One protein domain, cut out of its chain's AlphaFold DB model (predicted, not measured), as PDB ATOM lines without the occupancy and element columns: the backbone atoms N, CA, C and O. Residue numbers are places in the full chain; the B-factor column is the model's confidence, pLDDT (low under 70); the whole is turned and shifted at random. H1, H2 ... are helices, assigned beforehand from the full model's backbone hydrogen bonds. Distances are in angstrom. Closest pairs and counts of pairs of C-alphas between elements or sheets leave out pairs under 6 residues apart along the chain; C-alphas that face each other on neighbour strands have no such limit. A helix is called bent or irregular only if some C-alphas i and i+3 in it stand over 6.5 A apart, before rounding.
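This is residues 32 to 120 of the 121 residues of the protein "Major facilitator superfamily protein" of Arthrobacter sp. Hiyo8 (UniProt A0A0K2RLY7). Two long helices, H1 and H2, make a helical hairpin that is joined near the tight link and opens from there into a narrow V, and a third helix, H3, carries the chain on past the open end of the V, with residues 109 to 120 sticking out as a free arm. H1 and H2 touch near the closed end alone, and long parts of both stand free. The printed part has 89 residues with three named helices, in the order H1, H2, H3, and no named strand; the class is all helix. It is extended, with a radius of gyration of the C-alphas of 22.4 A, and the C-alphas span 76 by 23 by 11 A.

The longest helix is H1, residues 37 to 65, 41.9 A from first to last C-alpha; it begins at C-alpha 37, at (77.413, 155.384, 156.191), and ends at C-alpha 65, at (72.960, 117.657, 138.473). H2, residues 69 to 95, is 40.0 A long. It has a kink of 26 degrees near residue 89 and is only just irregular: C-alphas 89 and 92 are 6.9 A apart. H3, residues 101 to 118, is 26.1 A long and ends at C-alpha 118, at (83.321, 179.842, 167.464).

H1 and H2 form a helical hairpin and run opposite ways at a shallow tilt of 26 degrees. They touch, with 11 pairs of C-alphas within 8 A, and their closest C-alphas, those of Phe 63 and Ser 72, are 4.6 A apart. H1 touches H2 with residues 59 to 65 alone, and H2 touches H1 with residues 72 to 79 alone. Residues 42 to 54 of H1 stand free, and so do residues 84 to 100, of which 84 to 95 belong to H2. H3 touches no helix: it is apart from H1 and apart from H2. Each O i to N i+4 pair is within hydrogen-bond range in H1 and H3, and 19 of 23 are in H2.

The C-alphas farthest apart in the domain, those of Thr 68 and Arg 120, are 76.5 A apart, while those of Ser 32 and Arg 120, the first and last printed residues, are 29.5 A apart. The printed part has no cut. The links H1 to H2, with 3 residues, and H2 to H3, with 5 residues, are both tight. The mean pLDDT of the printed part is 78.3, and the model's confidence is low, under 70, at residues 32 to 41, 94 to 109 and 111. The mean pLDDT is 85 for H1, 87 for H2 and 66 for H3.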
ATOM      1  N   SER A  32      83.193 156.245 154.318       46.50
ATOM      2  CA  SER A  32      81.874 156.858 154.175       46.50
ATOM      3  C   SER A  32      81.825 158.187 154.926       46.50
ATOM      4  O   SER A  32      82.084 158.240 156.132       46.50
ATOM      5  N   LYS A  33      81.433 159.255 154.225       52.06
ATOM      6  CA  LYS A  33      81.010 160.503 154.872       52.06
ATOM      7  C   LYS A  33      79.862 160.187 155.849       52.06
ATOM      8  O   LYS A  33      79.117 159.240 155.586       52.06
ATOM      9  N   PRO A  34      79.700 160.923 156.963       53.75
ATOM     10  CA  PRO A  34      78.675 160.630 157.974       53.75
ATOM     11  C   PRO A  34      77.258 160.450 157.400       53.75
ATOM     12  O   PRO A  34      76.479 159.657 157.918       53.75
ATOM     13  N   GLU A  35      76.965 161.134 156.293       55.56
ATOM     14  CA  GLU A  35      75.706 161.088 155.540       55.56
ATOM     15  C   GLU A  35      75.467 159.795 154.724       55.56
ATOM     16  O   GLU A  35      74.317 159.390 154.567       55.56
ATOM     17  N   ASP A  36      76.513 159.074 154.296       56.44
ATOM     18  CA  ASP A  36      76.406 157.891 153.411       56.44
ATOM     19  C   ASP A  36      76.655 156.542 154.121       56.44
ATOM     20  O   ASP A  36      76.487 155.465 153.534       56.44
ATOM     21  N   GLN A  37      77.050 156.572 155.400       58.56
ATOM     22  CA  GLN A  37      77.413 155.384 156.191       58.56
ATOM     23  C   GLN A  37      76.289 154.344 156.278       58.56
ATOM     24  O   GLN A  37      76.555 153.140 156.206       58.56
ATOM     25  N   GLY A  38      75.038 154.798 156.400       65.31
ATOM     26  CA  GLY A  38      73.868 153.922 156.454       65.31
ATOM     27  C   GLY A  38      73.643 153.177 155.138       65.31
ATOM     28  O   GLY A  38      73.542 151.952 155.135       65.31
ATOM     29  N   PHE A  39      73.651 153.896 154.012       69.81
ATOM     30  CA  PHE A  39      73.422 153.314 152.687       69.81
ATOM     31  C   PHE A  39      74.515 152.313 152.292       69.81
ATOM     32  O   PHE A  39      74.207 151.205 151.849       69.81
ATOM     33  N   ASN A  40      75.788 152.656 152.511       63.66
ATOM     34  CA  ASN A  40      76.913 151.773 152.196       63.66
ATOM     35  C   ASN A  40      76.901 150.496 153.062       63.66
ATOM     36  O   ASN A  40      77.124 149.392 152.561       63.66
ATOM     37  N   SER A  41      76.551 150.618 154.348       67.69
ATOM     38  CA  SER A  41      76.414 149.463 155.247       67.69
ATOM     39  C   SER A  41      75.239 148.558 154.853       67.69
ATOM     40  O   SER A  41      75.379 147.333 154.837       67.69
ATOM     41  N   SER A  42      74.094 149.135 154.470       76.56
ATOM     42  CA  SER A  42      72.945 148.370 153.967       76.56
ATOM     43  C   SER A  42      73.260 147.660 152.649       76.56
ATOM     44  O   SER A  42      72.954 146.478 152.510       76.56
ATOM     45  N   ALA A  43      73.925 148.334 151.704       74.88
ATOM     46  CA  ALA A  43      74.338 147.737 150.435       74.88
ATOM     47  C   ALA A  43      75.311 146.563 150.641       74.88
ATOM     48  O   ALA A  43      75.181 145.528 149.983       74.88
ATOM     49  N   MET A  44      76.244 146.689 151.591       75.56
ATOM     50  CA  MET A  44      77.155 145.608 151.967       75.56
ATOM     51  C   MET A  44      76.401 144.400 152.545       75.56
ATOM     52  O   MET A  44      76.651 143.273 152.124       75.56
ATOM     53  N   SER A  45      75.448 144.622 153.455       78.88
ATOM     54  CA  SER A  45      74.642 143.545 154.051       78.88
ATOM     55  C   SER A  45      73.746 142.836 153.025       78.88
ATOM     56  O   SER A  45      73.662 141.605 153.020       78.88
ATOM     57  N   ILE A  46      73.126 143.596 152.112       81.19
ATOM     58  CA  ILE A  46      72.349 143.041 150.994       81.19
ATOM     59  C   ILE A  46      73.254 142.196 150.094       81.19
ATOM     60  O   ILE A  46      72.875 141.091 149.710       81.19
ATOM     61  N   SER A  47      74.455 142.689 149.782       85.06
ATOM     62  CA  SER A  47      75.414 141.976 148.933       85.06
ATOM     63  C   SER A  47      75.891 140.671 149.570       85.06
ATOM     64  O   SER A  47      75.968 139.658 148.879       85.06
ATOM     65  N   ASP A  48      76.170 140.672 150.876       82.44
ATOM     66  CA  ASP A  48      76.555 139.466 151.622       82.44
ATOM     67  C   ASP A  48      75.430 138.420 151.607       82.44
ATOM     68  O   ASP A  48      75.635 137.274 151.199       82.44
ATOM     69  N   SER A  49      74.208 138.851 151.927       86.50
ATOM     70  CA  SER A  49      73.031 137.977 151.942       86.50
ATOM     71  C   SER A  49      72.738 137.395 150.558       86.50
ATOM     72  O   SER A  49      72.511 136.191 150.415       86.50
ATOM     73  N   LEU A  50      72.772 138.234 149.517       91.06
ATOM     74  CA  LEU A  50      72.537 137.816 148.138       91.06
ATOM     75  C   LEU A  50      73.642 136.876 147.643       91.06
ATOM     76  O   LEU A  50      73.346 135.854 147.025       91.06
ATOM     77  N   GLY A  51      74.906 137.189 147.939       86.19
ATOM     78  CA  GLY A  51      76.048 136.349 147.591       86.19
ATOM     79  C   GLY A  51      75.968 134.971 148.247       86.19
ATOM     80  O   GLY A  51      76.158 133.957 147.567       86.19
ATOM     81  N   GLY A  52      75.613 134.919 149.533       88.81
ATOM     82  CA  GLY A  52      75.368 133.674 150.257       88.81
ATOM     83  C   GLY A  52      74.220 132.869 149.647       88.81
ATOM     84  O   GLY A  52      74.394 131.694 149.323       88.81
ATOM     85  N   ALA A  53      73.074 133.508 149.404       92.38
ATOM     86  CA  ALA A  53      71.899 132.861 148.821       92.38
ATOM     87  C   ALA A  53      72.179 132.275 147.425       92.38
ATOM     88  O   ALA A  53      71.865 131.111 147.168       92.38
ATOM     89  N   LEU A  54      72.819 133.050 146.541       94.12
ATOM     90  CA  LEU A  54      73.206 132.588 145.206       94.12
ATOM     91  C   LEU A  54      74.200 131.424 145.282       94.12
ATOM     92  O   LEU A  54      74.037 130.431 144.575       94.12
ATOM     93  N   SER A  55      75.192 131.507 146.172       91.62
ATOM     94  CA  SER A  55      76.182 130.440 146.351       91.62
ATOM     95  C   SER A  55      75.532 129.129 146.798       91.62
ATOM     96  O   SER A  55      75.842 128.070 146.245       91.62
ATOM     97  N   LEU A  56      74.595 129.187 147.751       93.06
ATOM     98  CA  LEU A  56      73.845 128.014 148.209       93.06
ATOM     99  C   LEU A  56      72.963 127.433 147.097       93.06
ATOM    100  O   LEU A  56      72.964 126.218 146.892       93.06
ATOM    101  N   ALA A  57      72.254 128.284 146.353       96.31
ATOM    102  CA  ALA A  57      71.393 127.849 145.257       96.31
ATOM    103  C   ALA A  57      72.191 127.115 144.166       96.31
ATOM    104  O   ALA A  57      71.845 125.993 143.794       96.31
ATOM    105  N   VAL A  58      73.299 127.703 143.699       95.94
ATOM    106  CA  VAL A  58      74.153 127.090 142.667       95.94
ATOM    107  C   VAL A  58      74.797 125.802 143.181       95.94
ATOM    108  O   VAL A  58      74.851 124.815 142.453       95.94
ATOM    109  N   THR A  59      75.219 125.772 144.446       94.25
ATOM    110  CA  THR A  59      75.733 124.554 145.088       94.25
ATOM    111  C   THR A  59      74.704 123.422 145.049       94.25
ATOM    112  O   THR A  59      75.041 122.306 144.658       94.25
ATOM    113  N   GLY A  60      73.443 123.708 145.390       93.44
ATOM    114  CA  GLY A  60      72.352 122.735 145.317       93.44
ATOM    115  C   GLY A  60      72.091 122.236 143.892       93.44
ATOM    116  O   GLY A  60      71.944 121.032 143.685       93.44
ATOM    117  N   LEU A  61      72.113 123.136 142.901       95.94
ATOM    118  CA  LEU A  61      71.973 122.770 141.487       95.94
ATOM    119  C   LEU A  61      73.105 121.847 141.020       95.94
ATOM    120  O   LEU A  61      72.835 120.816 140.409       95.94
ATOM    121  N   VAL A  62      74.358 122.177 141.341       95.19
ATOM    122  CA  VAL A  62      75.525 121.346 140.997       95.19
ATOM    123  C   VAL A  62      75.438 119.979 141.669       95.19
ATOM    124  O   VAL A  62      75.668 118.961 141.018       95.19
ATOM    125  N   PHE A  63      75.070 119.943 142.950       93.25
ATOM    126  CA  PHE A  63      74.922 118.691 143.683       93.25
ATOM    127  C   PHE A  63      73.834 117.799 143.072       93.25
ATOM    128  O   PHE A  63      74.050 116.598 142.926       93.25
ATOM    129  N   SER A  64      72.698 118.389 142.676       93.56
ATOM    130  CA  SER A  64      71.568 117.679 142.064       93.56
ATOM    131  C   SER A  64      71.819 117.250 140.616       93.56
ATOM    132  O   SER A  64      71.209 116.284 140.165       93.56
ATOM    133  N   ALA A  65      72.658 117.970 139.869       94.75
ATOM    134  CA  ALA A  65      72.960 117.657 138.473       94.75
ATOM    135  C   ALA A  65      73.892 116.442 138.319       94.75
ATOM    136  O   ALA A  65      73.937 115.818 137.259       94.75
ATOM    137  N   LEU A  66      74.646 116.107 139.369       93.44
ATOM    138  CA  LEU A  66      75.587 114.993 139.389       93.44
ATOM    139  C   LEU A  66      74.946 113.771 140.057       93.44
ATOM    140  O   LEU A  66      74.266 113.876 141.072       93.44
ATOM    141  N   THR A  67      75.159 112.592 139.472       90.31
ATOM    142  CA  THR A  67      74.430 111.365 139.844       90.31
ATOM    143  C   THR A  67      75.175 110.470 140.830       90.31
ATOM    144  O   THR A  67      74.583 109.557 141.402       90.31
ATOM    145  N   THR A  68      76.472 110.705 141.041       94.44
ATOM    146  CA  THR A  68      77.293 109.916 141.967       94.44
ATOM    147  C   THR A  68      77.632 110.738 143.197       94.44
ATOM    148  O   THR A  68      78.009 111.899 143.077       94.44
ATOM    149  N   THR A  69      77.588 110.125 144.382       88.44
ATOM    150  CA  THR A  69      77.903 110.808 145.645       88.44
ATOM    151  C   THR A  69      79.275 111.486 145.599       88.44
ATOM    152  O   THR A  69      79.390 112.667 145.917       88.44
ATOM    153  N   ALA A  70      80.308 110.771 145.143       90.38
ATOM    154  CA  ALA A  70      81.656 111.325 145.025       90.38
ATOM    155  C   ALA A  70      81.724 112.488 144.021       90.38
ATOM    156  O   ALA A  70      82.349 113.508 144.311       90.38
ATOM    157  N   GLY A  71      81.049 112.362 142.872       90.44
ATOM    158  CA  GLY A  71      80.977 113.412 141.860       90.44
ATOM    159  C   GLY A  71      80.275 114.666 142.373       90.44
ATOM    160  O   GLY A  71      80.820 115.756 142.225       90.44
ATOM    161  N   SER A  72      79.124 114.527 143.036       92.19
ATOM    162  CA  SER A  72      78.351 115.652 143.574       92.19
ATOM    163  C   SER A  72      79.151 116.461 144.594       92.19
ATOM    164  O   SER A  72      79.234 117.682 144.473       92.19
ATOM    165  N   PHE A  73      79.821 115.802 145.547       89.94
ATOM    166  CA  PHE A  73      80.699 116.500 146.493       89.94
ATOM    167  C   PHE A  73      81.899 117.151 145.797       89.94
ATOM    168  O   PHE A  73      82.204 118.308 146.080       89.94
ATOM    169  N   ALA A  74      82.554 116.452 144.864       92.94
ATOM    170  CA  ALA A  74      83.672 117.017 144.112       92.94
ATOM    171  C   ALA A  74      83.255 118.264 143.314       92.94
ATOM    172  O   ALA A  74      83.959 119.270 143.353       92.94
ATOM    173  N   GLY A  75      82.089 118.243 142.661       92.31
ATOM    174  CA  GLY A  75      81.544 119.390 141.931       92.31
ATOM    175  C   GLY A  75      81.298 120.600 142.834       92.31
ATOM    176  O   GLY A  75      81.686 121.716 142.488       92.31
ATOM    177  N   VAL A  76      80.734 120.380 144.025       93.56
ATOM    178  CA  VAL A  76      80.541 121.436 145.032       93.56
ATOM    179  C   VAL A  76      81.877 122.001 145.530       93.56
ATOM    180  O   VAL A  76      82.032 123.221 145.633       93.56
ATOM    181  N   PHE A  77      82.872 121.150 145.792       90.69
ATOM    182  CA  PHE A  77      84.206 121.608 146.193       90.69
ATOM    183  C   PHE A  77      84.908 122.396 145.084       90.69
ATOM    184  O   PHE A  77      85.530 123.418 145.371       90.69
ATOM    185  N   VAL A  78      84.781 121.976 143.823       94.69
ATOM    186  CA  VAL A  78      85.327 122.710 142.670       94.69
ATOM    187  C   VAL A  78      84.668 124.082 142.542       94.69
ATOM    188  O   VAL A  78      85.375 125.081 142.419       94.69
ATOM    189  N   LEU A  79      83.337 124.153 142.636       94.19
ATOM    190  CA  LEU A  79      82.593 125.412 142.579       94.19
ATOM    191  C   LEU A  79      83.029 126.378 143.689       94.19
ATOM    192  O   LEU A  79      83.387 127.523 143.417       94.19
ATOM    193  N   THR A  80      83.016 125.923 144.940       91.25
ATOM    194  CA  THR A  80      83.373 126.760 146.098       91.25
ATOM    195  C   THR A  80      84.841 127.188 146.063       91.25
ATOM    196  O   THR A  80      85.148 128.344 146.355       91.25
ATOM    197  N   SER A  81      85.740 126.310 145.609       90.44
ATOM    198  CA  SER A  81      87.149 126.655 145.378       90.44
ATOM    199  C   SER A  81      87.305 127.710 144.282       90.44
ATOM    200  O   SER A  81      88.091 128.641 144.442       90.44
ATOM    201  N   ALA A  82      86.537 127.621 143.191       93.38
ATOM    202  CA  ALA A  82      86.558 128.621 142.125       93.38
ATOM    203  C   ALA A  82      86.094 129.999 142.627       93.38
ATOM    204  O   ALA A  82      86.758 131.000 142.355       93.38
ATOM    205  N   ILE A  83      85.017 130.050 143.421       90.44
ATOM    206  CA  ILE A  83      84.542 131.289 144.061       90.44
ATOM    207  C   ILE A  83      85.636 131.880 144.965       90.44
ATOM    208  O   ILE A  83      85.921 133.077 144.885       90.44
ATOM    209  N   ALA A  84      86.299 131.046 145.774       87.81
ATOM    210  CA  ALA A  84      87.388 131.482 146.647       87.81
ATOM    211  C   ALA A  84      88.576 132.067 145.860       87.81
ATOM    212  O   ALA A  84      89.093 133.126 146.217       87.81
ATOM    213  N   VAL A  85      88.980 131.420 144.760       91.56
ATOM    214  CA  VAL A  85      90.055 131.908 143.881       91.56
ATOM    215  C   VAL A  85      89.687 133.252 143.252       91.56
ATOM    216  O   VAL A  85      90.507 134.170 143.264       91.56
ATOM    217  N   VAL A  86      88.457 133.411 142.755       89.75
ATOM    218  CA  VAL A  86      87.976 134.692 142.212       89.75
ATOM    219  C   VAL A  86      88.039 135.788 143.281       89.75
ATOM    220  O   VAL A  86      88.551 136.877 143.011       89.75
ATOM    221  N   GLY A  87      87.604 135.492 144.509       85.69
ATOM    222  CA  GLY A  87      87.725 136.410 145.645       85.69
ATOM    223  C   GLY A  87      89.174 136.819 145.926       85.69
ATOM    224  O   GLY A  87      89.460 138.007 146.082       85.69
ATOM    225  N   LEU A  88      90.105 135.860 145.911       86.50
ATOM    226  CA  LEU A  88      91.533 136.107 146.129       86.50
ATOM    227  C   LEU A  88      92.145 136.998 145.036       86.50
ATOM    228  O   LEU A  88      92.939 137.888 145.338       86.50
ATOM    229  N   VAL A  89      91.745 136.800 143.777       90.12
ATOM    230  CA  VAL A  89      92.190 137.614 142.631       90.12
ATOM    231  C   VAL A  89      91.642 139.044 142.705       90.12
ATOM    232  O   VAL A  89      92.330 139.993 142.324       90.12
ATOM    233  N   ILE A  90      90.417 139.226 143.205       85.44
ATOM    234  CA  ILE A  90      89.776 140.545 143.315       85.44
ATOM    235  C   ILE A  90      90.279 141.324 144.539       85.44
ATOM    236  O   ILE A  90      90.423 142.543 144.454       85.44
ATOM    237  N   ALA A  91      90.594 140.654 145.650       82.56
ATOM    238  CA  ALA A  91      91.031 141.278 146.901       82.56
ATOM    239  C   ALA A  91      92.074 142.419 146.753       82.56
ATOM    240  O   ALA A  91      91.849 143.496 147.320       82.56
ATOM    241  N   PRO A  92      93.172 142.282 145.979       80.19
ATOM    242  CA  PRO A  92      94.143 143.368 145.806       80.19
ATOM    243  C   PRO A  92      93.582 144.609 145.088       80.19
ATOM    244  O   PRO A  92      94.048 145.721 145.343       80.19
ATOM    245  N   ARG A  93      92.543 144.472 144.246       73.75
ATOM    246  CA  ARG A  93      91.900 145.603 143.538       73.75
ATOM    247  C   ARG A  93      91.176 146.558 144.489       73.75
ATOM    248  O   ARG A  93      91.024 147.732 144.162       73.75
ATOM    249  N   VAL A  94      90.727 146.060 145.642       67.69
ATOM    250  CA  VAL A  94      90.029 146.853 146.665       67.69
ATOM    251  C   VAL A  94      91.033 147.613 147.536       67.69
ATOM    252  O   VAL A  94      90.815 148.778 147.859       67.69
ATOM    253  N   ALA A  95      92.178 146.997 147.846       62.69
ATOM    254  CA  ALA A  95      93.239 147.619 148.642       62.69
ATOM    255  C   ALA A  95      93.942 148.781 147.911       62.69
ATOM    256  O   ALA A  95      94.313 149.767 148.542       62.69
ATOM    257  N   ALA A  96      94.070 148.702 146.582       57.53
ATOM    258  CA  ALA A  96      94.738 149.723 145.769       57.53
ATOM    259  C   ALA A  96      93.982 151.070 145.672       57.53
ATOM    260  O   ALA A  96      94.531 152.037 145.156       57.53
ATOM    261  N   ARG A  97      92.736 151.162 146.162       54.81
ATOM    262  CA  ARG A  97      91.904 152.379 146.068       54.81
ATOM    263  C   ARG A  97      92.013 153.349 147.259       54.81
ATOM    264  O   ARG A  97      91.211 154.272 147.334       54.81
ATOM    265  N   ARG A  98      92.972 153.196 148.184       62.06
ATOM    266  CA  ARG A  98      93.138 154.123 149.329       62.06
ATOM    267  C   ARG A  98      94.343 155.057 149.190       62.06
ATOM    268  O   ARG A  98      95.457 154.658 149.515       62.06
ATOM    269  N   PRO A  99      94.088 156.301 148.746       47.00
ATOM    270  CA  PRO A  99      94.795 157.457 149.316       47.00
ATOM    271  C   PRO A  99      93.916 158.667 149.726       47.00
ATOM    272  O   PRO A  99      94.470 159.615 150.259       47.00
ATOM    273  N   SER A 100      92.587 158.680 149.542       52.84
ATOM    274  CA  SER A 100      91.778 159.922 149.679       52.84
ATOM    275  C   SER A 100      90.973 160.105 150.983       52.84
ATOM    276  O   SER A 100      90.503 161.205 151.267       52.84
ATOM    277  N   GLY A 101      90.788 159.050 151.788       52.31
ATOM    278  CA  GLY A 101      89.965 159.109 153.013       52.31
ATOM    279  C   GLY A 101      90.664 159.714 154.238       52.31
ATOM    280  O   GLY A 101      90.001 160.239 155.124       52.31
ATOM    281  N   ALA A 102      92.000 159.665 154.279       53.81
ATOM    282  CA  ALA A 102      92.789 160.253 155.365       53.81
ATOM    283  C   ALA A 102      92.775 161.791 155.317       53.81
ATOM    284  O   ALA A 102      92.752 162.431 156.359       53.81
ATOM    285  N   GLU A 103      92.723 162.360 154.112       55.56
ATOM    286  CA  GLU A 103      92.685 163.806 153.865       55.56
ATOM    287  C   GLU A 103      91.355 164.418 154.350       55.56
ATOM    288  O   GLU A 103      91.347 165.363 155.128       55.56
ATOM    289  N   HIS A 104      90.225 163.764 154.057       54.72
ATOM    290  CA  HIS A 104      88.891 164.227 154.472       54.72
ATOM    291  C   HIS A 104      88.620 164.105 155.984       54.72
ATOM    292  O   HIS A 104      87.808 164.852 156.530       54.72
ATOM    293  N   ALA A 105      89.255 163.146 156.671       57.94
ATOM    294  CA  ALA A 105      89.156 163.018 158.128       57.94
ATOM    295  C   ALA A 105      89.885 164.166 158.842       57.94
ATOM    296  O   ALA A 105      89.362 164.703 159.817       57.94
ATOM    297  N   VAL A 106      91.040 164.570 158.304       63.34
ATOM    298  CA  VAL A 106      91.796 165.739 158.768       63.34
ATOM    299  C   VAL A 106      90.984 167.021 158.553       63.34
ATOM    300  O   VAL A 106      90.885 167.837 159.469       63.34
ATOM    301  N   ASP A 107      90.308 167.157 157.409       61.72
ATOM    302  CA  ASP A 107      89.463 168.322 157.107       61.72
ATOM    303  C   ASP A 107      88.223 168.414 158.016       61.72
ATOM    304  O   ASP A 107      87.847 169.497 158.469       61.72
ATOM    305  N   ALA A 108      87.590 167.279 158.338       64.69
ATOM    306  CA  ALA A 108      86.433 167.238 159.235       64.69
ATOM    307  C   ALA A 108      86.805 167.566 160.692       64.69
ATOM    308  O   ALA A 108      86.023 168.188 161.415       64.69
ATOM    309  N   GLU A 109      87.993 167.148 161.130       66.44
ATOM    310  CA  GLU A 109      88.526 167.465 162.454       66.44
ATOM    311  C   GLU A 109      88.905 168.948 162.555       66.44
ATOM    312  O   GLU A 109      88.570 169.597 163.546       66.44
ATOM    313  N   ALA A 110      89.472 169.516 161.485       71.62
ATOM    314  CA  ALA A 110      89.724 170.948 161.371       71.62
ATOM    315  C   ALA A 110      88.424 171.778 161.415       71.62
ATOM    316  O   ALA A 110      88.365 172.787 162.117       71.62
ATOM    317  N   HIS A 111      87.358 171.332 160.739       65.75
ATOM    318  CA  HIS A 111      86.071 172.035 160.735       65.75
ATOM    319  C   HIS A 111      85.356 171.979 162.097       65.75
ATOM    320  O   HIS A 111      84.785 172.975 162.534       65.75
ATOM    321  N   ARG A 112      85.427 170.845 162.813       72.94
ATOM    322  CA  ARG A 112      84.894 170.736 164.187       72.94
ATOM    323  C   ARG A 112      85.697 171.542 165.200       72.94
ATOM    324  O   ARG A 112      85.115 172.069 166.142       72.94
ATOM    325  N   ALA A 113      87.017 171.610 165.031       75.19
ATOM    326  CA  ALA A 113      87.866 172.444 165.872       75.19
ATOM    327  C   ALA A 113      87.528 173.929 165.685       75.19
ATOM    328  O   ALA A 113      87.421 174.644 166.675       75.19
ATOM    329  N   ALA A 114      87.277 174.358 164.444       75.62
ATOM    330  CA  ALA A 114      86.842 175.719 164.143       75.62
ATOM    331  C   ALA A 114      85.457 176.039 164.739       75.62
ATOM    332  O   ALA A 114      85.269 177.099 165.325       75.62
ATOM    333  N   GLU A 115      84.507 175.105 164.660       75.12
ATOM    334  CA  GLU A 115      83.160 175.270 165.229       75.12
ATOM    335  C   GLU A 115      83.170 175.299 166.769       75.12
ATOM    336  O   GLU A 115      82.429 176.053 167.393       75.12
ATOM    337  N   ALA A 116      84.051 174.523 167.407       75.81
ATOM    338  CA  ALA A 116      84.217 174.543 168.859       75.81
ATOM    339  C   ALA A 116      84.867 175.837 169.379       75.81
ATOM    340  O   ALA A 116      84.637 176.194 170.536       75.81
ATOM    341  N   ASP A 117      85.678 176.502 168.557       73.62
ATOM    342  CA  ASP A 117      86.290 177.794 168.878       73.62
ATOM    343  C   ASP A 117      85.272 178.938 168.722       73.62
ATOM    344  O   ASP A 117      85.189 179.798 169.595       73.62
ATOM    345  N   ASP A 118      84.416 178.881 167.694       74.56
ATOM    346  CA  ASP A 118      83.321 179.842 167.464       74.56
ATOM    347  C   ASP A 118      82.266 179.815 168.586       74.56
ATOM    348  O   ASP A 118      81.813 180.852 169.053       74.56
ATOM    349  N   VAL A 119      81.937 178.630 169.114       73.38
ATOM    350  CA  VAL A 119      80.996 178.477 170.246       73.38
ATOM    351  C   VAL A 119      81.575 178.987 171.578       73.38
ATOM    352  O   VAL A 119      80.834 179.192 172.543       73.38
ATOM    353  N   ARG A 120      82.899 179.156 171.671       73.94
ATOM    354  CA  ARG A 120      83.598 179.615 172.883       73.94
ATOM    355  C   ARG A 120      83.941 181.109 172.867       73.94
ATOM    356  O   ARG A 120      84.377 181.602 173.911       73.94
TER     357      ARG A 120